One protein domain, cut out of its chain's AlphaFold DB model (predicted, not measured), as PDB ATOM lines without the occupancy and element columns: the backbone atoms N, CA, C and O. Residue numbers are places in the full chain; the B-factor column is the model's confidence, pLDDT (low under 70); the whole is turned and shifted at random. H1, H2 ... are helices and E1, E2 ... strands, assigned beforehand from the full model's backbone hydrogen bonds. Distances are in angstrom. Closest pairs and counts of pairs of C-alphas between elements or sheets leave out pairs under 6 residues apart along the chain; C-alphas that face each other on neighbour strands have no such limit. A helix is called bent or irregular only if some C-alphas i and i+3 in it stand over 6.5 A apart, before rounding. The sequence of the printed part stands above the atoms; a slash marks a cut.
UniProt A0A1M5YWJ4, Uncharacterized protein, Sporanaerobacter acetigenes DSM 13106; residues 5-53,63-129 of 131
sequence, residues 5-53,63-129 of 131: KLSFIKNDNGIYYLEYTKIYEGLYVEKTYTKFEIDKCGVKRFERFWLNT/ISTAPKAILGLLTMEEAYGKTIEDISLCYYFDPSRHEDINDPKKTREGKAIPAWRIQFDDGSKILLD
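What this domain is: This is residues 5 to 53 and 63 to 129 of the 131 residues of an uncharacterized protein of Sporanaerobacter acetigenes DSM 13106 (UniProt A0A1M5YWJ4). One strongly twisted sheet is made of two parts: four long strands side by side, E1 to E4, and a smaller part of three, E5, E6 and E7, joined to the first where the beginning of E3 pairs with the end of E5. The one named helix, H1, packs across the smaller part, with 12 pairs of C-alphas within 10 A to E6, 7 to E5 and 7 to E7, while a long loop, residues 93 to 112, makes the link from E5 to E6. The printed part has 116 residues, with seven named strands and one named helix in the order E1 E2 E3 E4 H1 E5 E6 E7, and its class is mostly strand. The sheet is branched and mixed: its neighbour pairs are antiparallel but for E3 and E5, which are parallel. The whole is only just compact, close to loose, with a radius of gyration of the C-alphas of 15.8 A, and the C-alphas span 46 by 36 by 27 A.

Where its parts are: E3, residues 27 to 39, is the longest strand by residues, 30.1 A from first to last C-alpha, and bends by 81 degrees at residue 30. E2 has residues 15 to 24 and measures 29.3 A. E1, residues 5 to 12, begins at C-alpha 5 at (181.856, 188.605, 191.289) and is 21.3 A long. E4, residues 42 to 49, is 21.1 A long and bends by 53 degrees at residue 45. E5, residues 84 to 92, is 19.3 A long and bends by 74 degrees at residue 89. E6, residues 113 to 120, is 21.3 A long, and E7, residues 125 to 128, is 9.9 A long and ends at C-alpha 128 at (180.127, 190.824, 211.332). H1, residues 66 to 75, is 16.1 A long and begins at C-alpha 66 at (179.848, 199.935, 208.503); it is neither bent nor irregular, but only just: C-alphas 72 and 75 are 6.1 A apart.

How they stand to each other: E3 has three neighbours: E2 lies on one side of it, and E4, beside residues 32 to 39, and E5, beside residues 27 to 30, lie on the other side. E1, E2, E3 and E4 form a meander, each strand the antiparallel neighbour of the one before, and E5, E6 and E7 form another. In the hairpin of E2 and E3, N 18 and O 36 are 3.0 A apart, within hydrogen-bond range. In that of E3 and E4, N 35 and O 47 are 2.8 A apart, and in that of E1 and E2, N 10 and O 17 are 3.0 A apart. E3 and E5 are parallel, with N 30 and O 91 2.7 A apart. The hairpin of E5 and E6 has N 88 and O 117 at 3.0 A, and that of E6 and E7 has N 118 and O 126 at 2.9 A. H1 is on the sheet at a height of 8.9 A, only just over E6 and E7 with 3 C-alphas falling on each, and runs across the strands at 66 degrees to E6 on the local plane. Its closest C-alphas to E7 are those of Ala 69 and Leu 128, 6.4 A. In H1, 2 of 6 O i to N i+4 pairs are within hydrogen-bond range, and 7 of 7 O i to N i+3 pairs. E1 and E4 are edge strands and are apart from each other and from E5, E6 and E7.

The domain as a whole: The two C-alphas farthest apart are those of Lys 40 and Asp 100, 47.1 A. Residues 54 to 62 are not printed, and C-alphas 53 and 63 stand 20.9 A apart across the cut, in the link from E4 to H1. The link from E5 to E6 is long, with 20 residues, and its C-alphas lie 11 to 25 A from the mean of the C-alphas. The mean pLDDT of the printed part is 89.5, and residues 96 to 106 of this model are under 70.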
ATOM      1  N   LYS A   5     180.853 187.545 191.447       95.12
ATOM      2  CA  LYS A   5     181.856 188.605 191.289       95.12
ATOM      3  C   LYS A   5     183.219 188.106 191.759       95.12
ATOM      4  O   LYS A   5     183.288 187.358 192.736       95.12
ATOM      5  N   LEU A   6     184.292 188.503 191.067       94.81
ATOM      6  CA  LEU A   6     185.659 188.205 191.501       94.81
ATOM      7  C   LEU A   6     185.869 188.838 192.878       94.81
ATOM      8  O   LEU A   6     185.727 190.047 193.036       94.81
ATOM      9  N   SER A   7     186.158 187.994 193.858       93.31
ATOM     10  CA  SER A   7     186.304 188.379 195.256       93.31
ATOM     11  C   SER A   7     187.756 188.352 195.707       93.31
ATOM     12  O   SER A   7     188.114 189.135 196.567       93.31
ATOM     13  N   PHE A   8     188.605 187.499 195.134       94.06
ATOM     14  CA  PHE A   8     190.024 187.448 195.475       94.06
ATOM     15  C   PHE A   8     190.853 186.963 194.288       94.06
ATOM     16  O   PHE A   8     190.416 186.099 193.521       94.06
ATOM     17  N   ILE A   9     192.053 187.524 194.153       94.94
ATOM     18  CA  ILE A   9     193.059 187.113 193.178       94.94
ATOM     19  C   ILE A   9     194.428 187.068 193.848       94.94
ATOM     20  O   ILE A   9     194.843 188.014 194.508       94.94
ATOM     21  N   LYS A  10     195.158 185.980 193.615       94.38
ATOM     22  CA  LYS A  10     196.562 185.849 194.006       94.38
ATOM     23  C   LYS A  10     197.360 185.229 192.872       94.38
ATOM     24  O   LYS A  10     196.891 184.298 192.222       94.38
ATOM     25  N   ASN A  11     198.573 185.725 192.652       95.06
ATOM     26  CA  ASN A  11     199.556 185.070 191.798       95.06
ATOM     27  C   ASN A  11     200.698 184.542 192.666       95.06
ATOM     28  O   ASN A  11     201.237 185.285 193.483       95.06
ATOM     29  N   ASP A  12     201.054 183.276 192.486       94.88
ATOM     30  CA  ASP A  12     202.229 182.676 193.109       94.88
ATOM     31  C   ASP A  12     202.967 181.821 192.078       94.88
ATOM     32  O   ASP A  12     202.405 180.881 191.518       94.88
ATOM     33  N   ASN A  13     204.219 182.176 191.780       94.19
ATOM     34  CA  ASN A  13     205.089 181.453 190.844       94.19
ATOM     35  C   ASN A  13     204.442 181.131 189.476       94.19
ATOM     36  O   ASN A  13     204.671 180.067 188.900       94.19
ATOM     37  N   GLY A  14     203.631 182.051 188.940       93.94
ATOM     38  CA  GLY A  14     202.946 181.870 187.654       93.94
ATOM     39  C   GLY A  14     201.664 181.029 187.716       93.94
ATOM     40  O   GLY A  14     201.079 180.757 186.666       93.94
ATOM     41  N   ILE A  15     201.213 180.653 188.916       97.12
ATOM     42  CA  ILE A  15     199.894 180.070 189.178       97.12
ATOM     43  C   ILE A  15     198.969 181.182 189.681       97.12
ATOM     44  O   ILE A  15     199.276 181.881 190.648       97.12
ATOM     45  N   TYR A  16     197.831 181.350 189.018       97.00
ATOM     46  CA  TYR A  16     196.769 182.261 189.422       97.00
ATOM     47  C   TYR A  16     195.709 181.516 190.225       97.00
ATOM     48  O   TYR A  16     195.146 180.525 189.762       97.00
ATOM     49  N   TYR A  17     195.402 182.052 191.399       96.75
ATOM     50  CA  TYR A  17     194.308 181.630 192.259       96.75
ATOM     51  C   TYR A  17     193.209 182.683 192.170       96.75
ATOM     52  O   TYR A  17     193.424 183.830 192.563       96.75
ATOM     53  N   LEU A  18     192.056 182.304 191.626       96.56
ATOM     54  CA  LEU A  18     190.893 183.179 191.490       96.56
ATOM     55  C   LEU A  18     189.764 182.645 192.361       96.56
ATOM     56  O   LEU A  18     189.422 181.468 192.257       96.56
ATOM     57  N   GLU A  19     189.148 183.505 193.163       96.12
ATOM     58  CA  GLU A  19     187.934 183.179 193.909       96.12
ATOM     59  C   GLU A  19     186.817 184.145 193.533       96.12
ATOM     60  O   GLU A  19     186.921 185.354 193.742       96.12
ATOM     61  N   TYR A  20     185.714 183.606 193.033       96.19
ATOM     62  CA  TYR A  20     184.477 184.338 192.795       96.19
ATOM     63  C   TYR A  20     183.474 184.021 193.899       96.19
ATOM     64  O   TYR A  20     183.301 182.855 194.246       96.19
ATOM     65  N   THR A  21     182.765 185.028 194.397       95.75
ATOM     66  CA  THR A  21     181.668 184.857 195.362       95.75
ATOM     67  C   THR A  21     180.339 185.090 194.655       95.75
ATOM     68  O   THR A  21     180.242 185.972 193.798       95.75
ATOM     69  N   LYS A  22     179.311 184.301 194.993       95.38
ATOM     70  CA  LYS A  22     177.962 184.487 194.449       95.38
ATOM     71  C   LYS A  22     177.446 185.889 194.764       95.38
ATOM     72  O   LYS A  22     177.635 186.386 195.871       95.38
ATOM     73  N   ILE A  23     176.728 186.469 193.810       94.50
ATOM     74  CA  ILE A  23     175.933 187.677 193.997       94.50
ATOM     75  C   ILE A  23     174.446 187.317 193.914       94.50
ATOM     76  O   ILE A  23     174.028 186.434 193.155       94.50
ATOM     77  N   TYR A  24     173.640 187.996 194.722       90.19
ATOM     78  CA  TYR A  24     172.187 187.996 194.647       90.19
ATOM     79  C   TYR A  24     171.697 189.431 194.834       90.19
ATOM     80  O   TYR A  24     172.037 190.068 195.825       90.19
ATOM     81  N   GLU A  25     170.981 189.961 193.839       87.62
ATOM     82  CA  GLU A  25     170.491 191.352 193.825       87.62
ATOM     83  C   GLU A  25     171.575 192.405 194.141       87.62
ATOM     84  O   GLU A  25     171.335 193.413 194.795       87.62
ATOM     85  N   GLY A  26     172.804 192.169 193.668       89.38
ATOM     86  CA  GLY A  26     173.943 193.070 193.881       89.38
ATOM     87  C   GLY A  26     174.685 192.883 195.209       89.38
ATOM     88  O   GLY A  26     175.744 193.482 195.384       89.38
ATOM     89  N   LEU A  27     174.197 192.022 196.108       91.88
ATOM     90  CA  LEU A  27     174.830 191.711 197.391       91.88
ATOM     91  C   LEU A  27     175.569 190.372 197.344       91.88
ATOM     92  O   LEU A  27     175.131 189.426 196.686       91.88
ATOM     93  N   TYR A  28     176.687 190.273 198.063       94.56
ATOM     94  CA  TYR A  28     177.422 189.012 198.177       94.56
ATOM     95  C   TYR A  28     176.614 187.973 198.956       94.56
ATOM     96  O   TYR A  28     175.970 188.300 199.949       94.56
ATOM     97  N   VAL A  29     176.700 186.711 198.537       94.06
ATOM     98  CA  VAL A  29     176.248 185.558 199.322       94.06
ATOM     99  C   VAL A  29     177.488 184.821 199.819       94.06
ATOM    100  O   VAL A  29     178.056 183.975 199.129       94.06
ATOM    101  N   GLU A  30     177.953 185.198 201.000       93.56
ATOM    102  CA  GLU A  30     179.172 184.697 201.623       93.56
ATOM    103  C   GLU A  30     179.078 183.221 202.027       93.56
ATOM    104  O   GLU A  30     177.996 182.635 202.095       93.56
ATOM    105  N   LYS A  31     180.251 182.604 202.227       89.50
ATOM    106  CA  LYS A  31     180.487 181.141 202.273       89.50
ATOM    107  C   LYS A  31     180.327 180.415 200.927       89.50
ATOM    108  O   LYS A  31     180.837 179.305 200.802       89.50
ATOM    109  N   THR A  32     179.700 181.020 199.912       93.50
ATOM    110  CA  THR A  32     179.752 180.512 198.527       93.50
ATOM    111  C   THR A  32     181.056 180.882 197.843       93.50
ATOM    112  O   THR A  32     181.628 181.944 198.094       93.50
ATOM    113  N   TYR A  33     181.513 180.021 196.939       95.31
ATOM    114  CA  TYR A  33     182.682 180.319 196.128       95.31
ATOM    115  C   TYR A  33     182.691 179.533 194.821       95.31
ATOM    116  O   TYR A  33     182.156 178.430 194.720       95.31
ATOM    117  N   THR A  34     183.374 180.095 193.833       97.06
ATOM    118  CA  THR A  34     183.909 179.387 192.674       97.06
ATOM    119  C   THR A  34     185.399 179.685 192.603       97.06
ATOM    120  O   THR A  34     185.790 180.834 192.407       97.06
ATOM    121  N   LYS A  35     186.224 178.663 192.809       97.44
ATOM    122  CA  LYS A  35     187.680 178.758 192.870       97.44
ATOM    123  C   LYS A  35     188.305 178.147 191.628       97.44
ATOM    124  O   LYS A  35     187.937 177.041 191.227       97.44
ATOM    125  N   PHE A  36     189.276 178.853 191.067       97.81
ATOM    126  CA  PHE A  36     190.108 178.374 189.974       97.81
ATOM    127  C   PHE A  36     191.579 178.434 190.367       97.81
ATOM    128  O   PHE A  36     192.035 179.432 190.922       97.81
ATOM    129  N   GLU A  37     192.315 177.387 190.007       97.81
ATOM    130  CA  GLU A  37     193.774 177.408 189.938       97.81
ATOM    131  C   GLU A  37     194.160 177.308 188.463       97.81
ATOM    132  O   GLU A  37     193.772 176.354 187.778       97.81
ATOM    133  N   ILE A  38     194.872 178.309 187.953       98.06
ATOM    134  CA  ILE A  38     195.186 178.454 186.527       98.06
ATOM    135  C   ILE A  38     196.691 178.632 186.371       98.06
ATOM    136  O   ILE A  38     197.281 179.485 187.025       98.06
ATOM    137  N   ASP A  39     197.309 177.870 185.477       96.50
ATOM    138  CA  ASP A  39     198.699 178.081 185.073       96.50
ATOM    139  C   ASP A  39     198.801 178.291 183.554       96.50
ATOM    140  O   ASP A  39     197.801 178.425 182.845       96.50
ATOM    141  N   LYS A  40     200.029 178.311 183.026       96.00
ATOM    142  CA  LYS A  40     200.291 178.465 181.585       96.00
ATOM    143  C   LYS A  40     199.631 177.399 180.694       96.00
ATOM    144  O   LYS A  40     199.552 177.601 179.485       96.00
ATOM    145  N   CYS A  41     199.206 176.270 181.258       96.25
ATOM    146  CA  CYS A  41     198.533 175.188 180.545       96.25
ATOM    147  C   CYS A  41     196.999 175.275 180.644       96.25
ATOM    148  O   CYS A  41     196.315 174.427 180.073       96.25
ATOM    149  N   GLY A  42     196.450 176.275 181.342       95.81
ATOM    150  CA  GLY A  42     195.015 176.469 181.544       95.81
ATOM    151  C   GLY A  42     194.561 176.137 182.967       95.81
ATOM    152  O   GLY A  42     195.321 176.259 183.927       95.81
ATOM    153  N   VAL A  43     193.289 175.755 183.119       97.12
ATOM    154  CA  VAL A  43     192.688 175.452 184.430       97.12
ATOM    155  C   VAL A  43     193.216 174.114 184.950       97.12
ATOM    156  O   VAL A  43     192.932 173.061 184.382       97.12
ATOM    157  N   LYS A  44     193.957 174.153 186.059       96.75
ATOM    158  CA  LYS A  44     194.454 172.976 186.790       96.75
ATOM    159  C   LYS A  44     193.407 172.404 187.730       96.75
ATOM    160  O   LYS A  44     193.291 171.188 187.859       96.75
ATOM    161  N   ARG A  45     192.670 173.289 188.402       96.88
ATOM    162  CA  ARG A  45     191.666 172.925 189.398       96.88
ATOM    163  C   ARG A  45     190.480 173.868 189.333       96.88
ATOM    164  O   ARG A  45     190.629 175.071 189.125       96.88
ATOM    165  N   PHE A  46     189.314 173.285 189.559       96.94
ATOM    166  CA  PHE A  46     188.049 173.972 189.714       96.94
ATOM    167  C   PHE A  46     187.332 173.407 190.937       96.94
ATOM    168  O   PHE A  46     187.216 172.190 191.081       96.94
ATOM    169  N   GLU A  47     186.846 174.287 191.804       97.44
ATOM    170  CA  GLU A  47     186.038 173.914 192.961       97.44
ATOM    171  C   GLU A  47     184.905 174.921 193.138       97.44
ATOM    172  O   GLU A  47     185.119 176.129 193.041       97.44
ATOM    173  N   ARG A  48     183.689 174.441 193.405       96.00
ATOM    174  CA  ARG A  48     182.528 175.311 193.588       96.00
ATOM    175  C   ARG A  48     181.674 174.849 194.754       96.00
ATOM    176  O   ARG A  48     181.270 173.692 194.811       96.00
ATOM    177  N   PHE A  49     181.328 175.800 195.613       93.62
ATOM    178  CA  PHE A  49     180.273 175.669 196.606       93.62
ATOM    179  C   PHE A  49     179.208 176.731 196.339       93.62
ATOM    180  O   PHE A  49     179.505 177.926 196.273       93.62
ATOM    181  N   TRP A  50     177.965 176.293 196.142       92.75
ATOM    182  CA  TRP A  50     176.882 177.155 195.681       92.75
ATOM    183  C   TRP A  50     175.624 176.978 196.517       92.75
ATOM    184  O   TRP A  50     175.276 175.862 196.897       92.75
ATOM    185  N   LEU A  51     174.921 178.085 196.744       89.88
ATOM    186  CA  LEU A  51     173.623 178.107 197.403       89.88
ATOM    187  C   LEU A  51     172.561 178.563 196.406       89.88
ATOM    188  O   LEU A  51     172.728 179.567 195.708       89.88
ATOM    189  N   ASN A  52     171.460 177.817 196.357       89.00
ATOM    190  CA  ASN A  52     170.297 178.173 195.560       89.00
ATOM    191  C   ASN A  52     169.331 178.980 196.428       89.00
ATOM    192  O   ASN A  52     168.884 178.508 197.471       89.00
ATOM    193  N   THR A  53     169.009 180.190 195.985       85.00
ATOM    194  CA  THR A  53     168.002 181.043 196.619       85.00
ATOM    195  C   THR A  53     166.615 180.496 196.302       85.00
ATOM    196  O   THR A  53     166.284 180.343 195.127       85.00
ATOM    197  N   ILE A  63     170.576 196.470 210.139       88.06
ATOM    198  CA  ILE A  63     171.952 196.159 210.528       88.06
ATOM    199  C   ILE A  63     172.664 197.441 210.957       88.06
ATOM    200  O   ILE A  63     172.332 198.541 210.504       88.06
ATOM    201  N   SER A  64     173.647 197.296 211.843       89.50
ATOM    202  CA  SER A  64     174.561 198.372 212.224       89.50
ATOM    203  C   SER A  64     175.224 199.040 211.008       89.50
ATOM    204  O   SER A  64     175.273 198.489 209.911       89.50
ATOM    205  N   THR A  65     175.745 200.255 211.179       91.06
ATOM    206  CA  THR A  65     176.500 200.939 210.117       91.06
ATOM    207  C   THR A  65     177.893 200.322 209.950       91.06
ATOM    208  O   THR A  65     178.459 199.816 210.918       91.06
ATOM    209  N   ALA A  66     178.491 200.434 208.757       90.50
ATOM    210  CA  ALA A  66     179.848 199.935 208.503       90.50
ATOM    211  C   ALA A  66     180.889 200.436 209.529       90.50
ATOM    212  O   ALA A  66     181.607 199.601 210.075       90.50
ATOM    213  N   PRO A  67     180.953 201.740 209.889       91.62
ATOM    214  CA  PRO A  67     181.871 202.203 210.929       91.62
ATOM    215  C   PRO A  67     181.655 201.526 212.283       91.62
ATOM    216  O   PRO A  67     182.633 201.180 212.935       91.62
ATOM    217  N   LYS A  68     180.395 201.312 212.700       90.94
ATOM    218  CA  LYS A  68     180.089 200.629 213.966       90.94
ATOM    219  C   LYS A  68     180.565 199.176 213.921       90.94
ATOM    220  O   LYS A  68     181.208 198.744 214.868       90.94
ATOM    221  N   ALA A  69     180.299 198.460 212.828       89.81
ATOM    222  CA  ALA A  69     180.738 197.076 212.669       89.81
ATOM    223  C   ALA A  69     182.269 196.954 212.740       89.81
ATOM    224  O   ALA A  69     182.787 196.128 213.483       89.81
ATOM    225  N   ILE A  70     183.010 197.835 212.059       91.38
ATOM    226  CA  ILE A  70     184.485 197.826 212.057       91.38
ATOM    227  C   ILE A  70     185.071 197.972 213.469       91.38
ATOM    228  O   ILE A  70     186.127 197.404 213.738       91.38
ATOM    229  N   LEU A  71     184.403 198.680 214.390       92.06
ATOM    230  CA  LEU A  71     184.867 198.767 215.782       92.06
ATOM    231  C   LEU A  71     184.941 197.391 216.460       92.06
ATOM    232  O   LEU A  71     185.814 197.193 217.302       92.06
ATOM    233  N   GLY A  72     184.098 196.431 216.062       89.19
ATOM    234  CA  GLY A  72     184.152 195.049 216.547       89.19
ATOM    235  C   GLY A  72     185.451 194.321 216.184       89.19
ATOM    236  O   GLY A  72     185.868 193.409 216.895       89.19
ATOM    237  N   LEU A  73     186.165 194.762 215.139       92.50
ATOM    238  CA  LEU A  73     187.459 194.183 214.762       92.50
ATOM    239  C   LEU A  73     188.559 194.469 215.791       92.50
ATOM    240  O   LEU A  73     189.541 193.733 215.850       92.50
ATOM    241  N   LEU A  74     188.406 195.509 216.621       90.62
ATOM    242  CA  LEU A  74     189.403 195.878 217.633       90.62
ATOM    243  C   LEU A  74     189.620 194.782 218.682       90.62
ATOM    244  O   LEU A  74     190.653 194.779 219.341       90.62
ATOM    245  N   THR A  75     188.660 193.871 218.844       90.00
ATOM    246  CA  THR A  75     188.739 192.742 219.780       90.00
ATOM    247  C   THR A  75     189.003 191.406 219.086       90.00
ATOM    248  O   THR A  75     188.969 190.368 219.741       90.00
ATOM    249  N   MET A  76     189.239 191.401 217.770       92.75
ATOM    250  CA  MET A  76     189.425 190.188 216.973       92.75
ATOM    251  C   MET A  76     190.897 190.012 216.601       92.75
ATOM    252  O   MET A  76     191.393 190.658 215.680       92.75
ATOM    253  N   GLU A  77     191.592 189.094 217.280       93.44
ATOM    254  CA  GLU A  77     193.016 188.812 217.022       93.44
ATOM    255  C   GLU A  77     193.285 188.425 215.559       93.44
ATOM    256  O   GLU A  77     194.308 188.792 214.986       93.44
ATOM    257  N   GLU A  78     192.334 187.743 214.919       92.50
ATOM    258  CA  GLU A  78     192.391 187.355 213.505       92.50
ATOM    259  C   GLU A  78     192.411 188.535 212.517       92.50
ATOM    260  O   GLU A  78     192.768 188.335 211.351       92.50
ATOM    261  N   ALA A  79     192.069 189.748 212.962       94.00
ATOM    262  CA  ALA A  79     192.153 190.977 212.174       94.00
ATOM    263  C   ALA A  79     193.491 191.722 212.359       94.00
ATOM    264  O   ALA A  79     193.785 192.660 211.614       94.00
ATOM    265  N   TYR A  80     194.310 191.355 213.351       94.19
ATOM    266  CA  TYR A  80     195.498 192.128 213.707       94.19
ATOM    267  C   TYR A  80     196.581 192.069 212.627       94.19
ATOM    268  O   TYR A  80     196.931 191.009 212.116       94.19
ATOM    269  N   GLY A  81     197.143 193.239 212.309       94.25
ATOM    270  CA  GLY A  81     198.229 193.382 211.337       94.25
ATOM    271  C   GLY A  81     197.811 193.251 209.868       94.25
ATOM    272  O   GLY A  81     198.691 193.263 209.012       94.25
ATOM    273  N   LYS A  82     196.510 193.142 209.572       95.31
ATOM    274  CA  LYS A  82     195.975 193.029 208.209       95.31
ATOM    275  C   LYS A  82     195.448 194.360 207.683       95.31
ATOM    276  O   LYS A  82     194.984 195.200 208.457       95.31
ATOM    277  N   THR A  83     195.455 194.526 206.363       95.88
ATOM    278  CA  THR A  83     194.884 195.707 205.704       95.88
ATOM    279  C   THR A  83     193.480 195.387 205.210       95.88
ATOM    280  O   THR A  83     193.291 194.395 204.515       95.88
ATOM    281  N   ILE A  84     192.488 196.218 205.543       95.50
ATOM    282  CA  ILE A  84     191.132 196.080 204.989       95.50
ATOM    283  C   ILE A  84     191.135 196.581 203.537       95.50
ATOM    284  O   ILE A  84     191.477 197.738 203.291       95.50
ATOM    285  N   GLU A  85     190.715 195.738 202.596       94.88
ATOM    286  CA  GLU A  85     190.579 196.079 201.172       94.88
ATOM    287  C   GLU A  85     189.145 196.439 200.774       94.88
ATOM    288  O   GLU A  85     188.937 197.330 199.952       94.88
ATOM    289  N   ASP A  86     188.151 195.748 201.338       94.94
ATOM    290  CA  ASP A  86     186.742 195.933 200.978       94.94
ATOM    291  C   ASP A  86     185.822 195.743 202.186       94.94
ATOM    292  O   ASP A  86     186.036 194.869 203.032       94.94
ATOM    293  N   ILE A  87     184.777 196.570 202.239       94.94
ATOM    294  CA  ILE A  87     183.727 196.530 203.257       94.94
ATOM    295  C   ILE A  87     182.392 196.590 202.530       94.94
ATOM    296  O   ILE A  87     182.031 197.617 201.957       94.94
ATOM    297  N   SER A  88     181.657 195.485 202.565       95.06
ATOM    298  CA  SER A  88     180.441 195.310 201.772       95.06
ATOM    299  C   SER A  88     179.326 194.680 202.599       95.06
ATOM    300  O   SER A  88     179.580 193.868 203.484       95.06
ATOM    301  N   LEU A  89     178.072 195.006 202.285       93.88
ATOM    302  CA  LEU A  89     176.934 194.234 202.786       93.88
ATOM    303  C   LEU A  89     176.882 192.873 202.081       93.88
ATOM    304  O   LEU A  89     177.089 192.771 200.868       93.88
ATOM    305  N   CYS A  90     176.576 191.829 202.842       94.19
ATOM    306  CA  CYS A  90     176.387 190.483 202.321       94.19
ATOM    307  C   CYS A  90     175.266 189.752 203.054       94.19
ATOM    308  O   CYS A  90     174.909 190.110 204.173       94.19
ATOM    309  N   TYR A  91     174.788 188.669 202.459       92.44
ATOM    310  CA  TYR A  91     174.105 187.596 203.165       92.44
ATOM    311  C   TYR A  91     175.082 186.456 203.414       92.44
ATOM    312  O   TYR A  91     175.892 186.149 202.544       92.44
ATOM    313  N   TYR A  92     174.981 185.778 204.547       90.50
ATOM    314  CA  TYR A  92     175.704 184.530 204.764       90.50
ATOM    315  C   TYR A  92     174.802 183.499 205.431       90.50
ATOM    316  O   TYR A  92     173.830 183.841 206.102       90.50
ATOM    317  N   PHE A  93     175.113 182.226 205.210       86.00
ATOM    318  CA  PHE A  93     174.415 181.111 205.832       86.00
ATOM    319  C   PHE A  93     175.425 180.248 206.579       86.00
ATOM    320  O   PHE A  93     176.364 179.732 205.966       86.00
ATOM    321  N   ASP A  94     175.234 180.093 207.888       78.50
ATOM    322  CA  ASP A  94     176.074 179.234 208.718       78.50
ATOM    323  C   ASP A  94     175.219 178.280 209.567       78.50
ATOM    324  O   ASP A  94     174.717 178.668 210.625       78.50
ATOM    325  N   PRO A  95     175.076 177.009 209.144       70.62
ATOM    326  CA  PRO A  95     174.299 176.008 209.869       70.62
ATOM    327  C   PRO A  95     174.730 175.795 211.323       70.62
ATOM    328  O   PRO A  95     173.956 175.258 212.105       70.62
ATOM    329  N   SER A  96     175.973 176.144 211.671       67.81
ATOM    330  CA  SER A  96     176.512 175.965 213.021       67.81
ATOM    331  C   SER A  96     176.154 177.105 213.976       67.81
ATOM    332  O   SER A  96     176.223 176.916 215.188       67.81
ATOM    333  N   ARG A  97     175.756 178.269 213.443       64.69
ATOM    334  CA  ARG A  97     175.414 179.472 214.219       64.69
ATOM    335  C   ARG A  97     173.906 179.699 214.360       64.69
ATOM    336  O   ARG A  97     173.506 180.599 215.091       64.69
ATOM    337  N   HIS A  98     173.070 178.914 213.680       60.81
ATOM    338  CA  HIS A  98     171.614 179.049 213.748       60.81
ATOM    339  C   HIS A  98     171.008 177.997 214.687       60.81
ATOM    340  O   HIS A  98     171.126 176.798 214.444       60.81
ATOM    341  N   GLU A  99     170.349 178.467 215.752       53.38
ATOM    342  CA  GLU A  99     169.802 177.654 216.854       53.38
ATOM    343  C   GLU A  99     168.739 176.627 216.413       53.38
ATOM    344  O   GLU A  99     168.556 175.608 217.072       53.38
ATOM    345  N   ASP A 100     168.093 176.836 215.261       54.59
ATOM    346  CA  ASP A 100     166.994 175.994 214.758       54.59
ATOM    347  C   ASP A 100     167.448 174.674 214.097       54.59
ATOM    348  O   ASP A 100     166.655 173.960 213.474       54.59
ATOM    349  N   ILE A 101     168.737 174.336 214.185       59.88
ATOM    350  CA  ILE A 101     169.331 173.211 213.466       59.88
ATOM    351  C   ILE A 101     169.718 172.084 214.430       59.88
ATOM    352  O   ILE A 101     170.729 172.134 215.123       59.88
ATOM    353  N   ASN A 102     168.944 170.997 214.391       58.03
ATOM    354  CA  ASN A 102     169.198 169.793 215.194       58.03
ATOM    355  C   ASN A 102     170.484 169.033 214.798       58.03
ATOM    356  O   ASN A 102     171.053 168.322 215.623       58.03
ATOM    357  N   ASP A 103     170.933 169.134 213.539       65.25
ATOM    358  CA  ASP A 103     172.167 168.493 213.053       65.25
ATOM    359  C   ASP A 103     172.801 169.319 211.910       65.25
ATOM    360  O   ASP A 103     172.436 169.131 210.741       65.25
ATOM    361  N   PRO A 104     173.776 170.202 212.209       61.03
ATOM    362  CA  PRO A 104     174.438 171.057 211.219       61.03
ATOM    363  C   PRO A 104     175.056 170.304 210.039       61.03
ATOM    364  O   PRO A 104     175.189 170.866 208.954       61.03
ATOM    365  N   LYS A 105     175.410 169.021 210.214       63.84
ATOM    366  CA  LYS A 105     175.999 168.192 209.151       63.84
ATOM    367  C   LYS A 105     174.961 167.652 208.166       63.84
ATOM    368  O   LYS A 105     175.336 167.194 207.088       63.84
ATOM    369  N   LYS A 106     173.672 167.677 208.518       65.38
ATOM    370  CA  LYS A 106     172.565 167.216 207.660       65.38
ATOM    371  C   LYS A 106     171.734 168.354 207.083       65.38
ATOM    372  O   LYS A 106     170.875 168.097 206.239       65.38
ATOM    373  N   THR A 107     171.993 169.586 207.503       70.38
ATOM    374  CA  THR A 107     171.288 170.773 207.029       70.38
ATOM    375  C   THR A 107     171.535 171.006 205.545       70.38
ATOM    376  O   THR A 107     172.659 171.248 205.112       70.38
ATOM    377  N   ARG A 108     170.459 170.938 204.757       76.06
ATOM    378  CA  ARG A 108     170.477 171.185 203.303       76.06
ATOM    379  C   ARG A 108     169.904 172.546 202.918       76.06
ATOM    380  O   ARG A 108     169.992 172.932 201.757       76.06
ATOM    381  N   GLU A 109     169.304 173.245 203.872       82.56
ATOM    382  CA  GLU A 109     168.648 174.530 203.681       82.56
ATOM    383  C   GLU A 109     168.612 175.312 204.990       82.56
ATOM    384  O   GLU A 109     168.721 174.737 206.071       82.56
ATOM    385  N   GLY A 110     168.432 176.620 204.886       81.25
ATOM    386  CA  GLY A 110     168.185 177.470 206.034       81.25
ATOM    387  C   GLY A 110     168.176 178.934 205.632       81.25
ATOM    388  O   GLY A 110     168.240 179.277 204.448       81.25
ATOM    389  N   LYS A 111     168.052 179.798 206.635       85.31
ATOM    390  CA  LYS A 111     167.915 181.235 206.436       85.31
ATOM    391  C   LYS A 111     169.289 181.892 206.414       85.31
ATOM    392  O   LYS A 111     170.010 181.836 207.402       85.31
ATOM    393  N   ALA A 112     169.632 182.535 205.302       88.88
ATOM    394  CA  ALA A 112     170.780 183.428 205.272       88.88
ATOM    395  C   ALA A 112     170.447 184.730 206.018       88.88
ATOM    396  O   ALA A 112     169.320 185.227 205.931       88.88
ATOM    397  N   ILE A 113     171.419 185.287 206.733       88.56
ATOM    398  CA  ILE A 113     171.271 186.536 207.484       88.56
ATOM    399  C   ILE A 113     172.199 187.616 206.922       88.56
ATOM    400  O   ILE A 113     173.269 187.288 206.398       88.56
ATOM    401  N   PRO A 114     171.794 188.898 206.967       91.69
ATOM    402  CA  PRO A 114     172.656 189.981 206.531       91.69
ATOM    403  C   PRO A 114     173.812 190.187 207.514       91.69
ATOM    404  O   PRO A 114     173.650 190.026 208.722       91.69
ATOM    405  N   ALA A 115     174.966 190.566 206.979       93.56
ATOM    406  CA  ALA A 115     176.182 190.856 207.726       93.56
ATOM    407  C   ALA A 115     177.042 191.879 206.974       93.56
ATOM    408  O   ALA A 115     176.883 192.088 205.765       93.56
ATOM    409  N   TRP A 116     178.000 192.470 207.683       95.25
ATOM    410  CA  TRP A 116     179.122 193.161 207.064       95.25
ATOM    411  C   TRP A 116     180.222 192.167 206.720       95.25
ATOM    412  O   TRP A 116     180.739 191.463 207.585       95.25
ATOM    413  N   ARG A 117     180.596 192.143 205.448       95.62
ATOM    414  CA  ARG A 117     181.754 191.433 204.923       95.62
ATOM    415  C   ARG A 117     182.957 192.362 204.968       95.62
ATOM    416  O   ARG A 117     182.978 193.355 204.241       95.62
ATOM    417  N   ILE A 118     183.953 192.012 205.773       95.88
ATOM    418  CA  ILE A 118     185.250 192.688 205.826       95.88
ATOM    419  C   ILE A 118     186.267 191.793 205.131       95.88
ATOM    420  O   ILE A 118     186.550 190.699 205.616       95.88
ATOM    421  N   GLN A 119     186.792 192.236 203.994       95.56
ATOM    422  CA  GLN A 119     187.849 191.527 203.284       95.56
ATOM    423  C   GLN A 119     189.199 192.190 203.519       95.56
ATOM    424  O   GLN A 119     189.323 193.412 203.421       95.56
ATOM    425  N   PHE A 120     190.199 191.353 203.771       95.50
ATOM    426  CA  PHE A 120     191.583 191.757 203.950       95.50
ATOM    427  C   PHE A 120     192.436 191.464 202.709       95.50
ATOM    428  O   PHE A 120     192.064 190.653 201.856       95.50
ATOM    429  N   ASP A 121     193.599 192.107 202.657       93.38
ATOM    430  CA  ASP A 121     194.628 191.998 201.613       93.38
ATOM    431  C   ASP A 121     195.217 190.596 201.436       93.38
ATOM    432  O   ASP A 121     195.606 190.192 200.340       93.38
ATOM    433  N   ASP A 122     195.228 189.803 202.502       91.00
ATOM    434  CA  ASP A 122     195.620 188.394 202.450       91.00
ATOM    435  C   ASP A 122     194.530 187.463 201.875       91.00
ATOM    436  O   ASP A 122     194.752 186.256 201.734       91.00
ATOM    437  N   GLY A 123     193.358 188.008 201.533       90.38
ATOM    438  CA  GLY A 123     192.193 187.279 201.031       90.38
ATOM    439  C   GLY A 123     191.296 186.686 202.114       90.38
ATOM    440  O   GLY A 123     190.234 186.142 201.794       90.38
ATOM    441  N   SER A 124     191.684 186.787 203.389       93.44
ATOM    442  CA  SER A 124     190.826 186.392 204.503       93.44
ATOM    443  C   SER A 124     189.631 187.337 204.640       93.44
ATOM    444  O   SER A 124     189.634 188.478 204.167       93.44
ATOM    445  N   LYS A 125     188.556 186.827 205.249       94.88
ATOM    446  CA  LYS A 125     187.286 187.539 205.392       94.88
ATOM    447  C   LYS A 125     186.746 187.344 206.801       94.88
ATOM    448  O   LYS A 125     186.740 186.217 207.293       94.88
ATOM    449  N   ILE A 126     186.234 188.416 207.395       94.56
ATOM    450  CA  ILE A 126     185.459 188.384 208.640       94.56
ATOM    451  C   ILE A 126     184.029 188.814 208.321       94.56
ATOM    452  O   ILE A 126     183.809 189.755 207.556       94.56
ATOM    453  N   LEU A 127     183.059 188.099 208.889       93.56
ATOM    454  CA  LEU A 127     181.636 188.412 208.773       93.56
ATOM    455  C   LEU A 127     181.146 188.935 210.120       93.56
ATOM    456  O   LEU A 127     181.252 188.231 211.121       93.56
ATOM    457  N   LEU A 128     180.618 190.157 210.131       91.56
ATOM    458  CA  LEU A 128     180.127 190.824 211.332       91.56
ATOM    459  C   LEU A 128     178.613 190.995 211.248       91.56
ATOM    460  O   LEU A 128     178.102 191.797 210.464       91.56
ATOM    461  N   ASP A 129     177.907 190.230 212.066       84.06
ATOM    462  CA  ASP A 129     176.456 190.197 212.178       84.06
ATOM    463  C   ASP A 129     176.007 190.652 213.571       84.06
ATOM    464  O   ASP A 129     175.357 189.923 214.312       84.06
TER     465      ASP A 129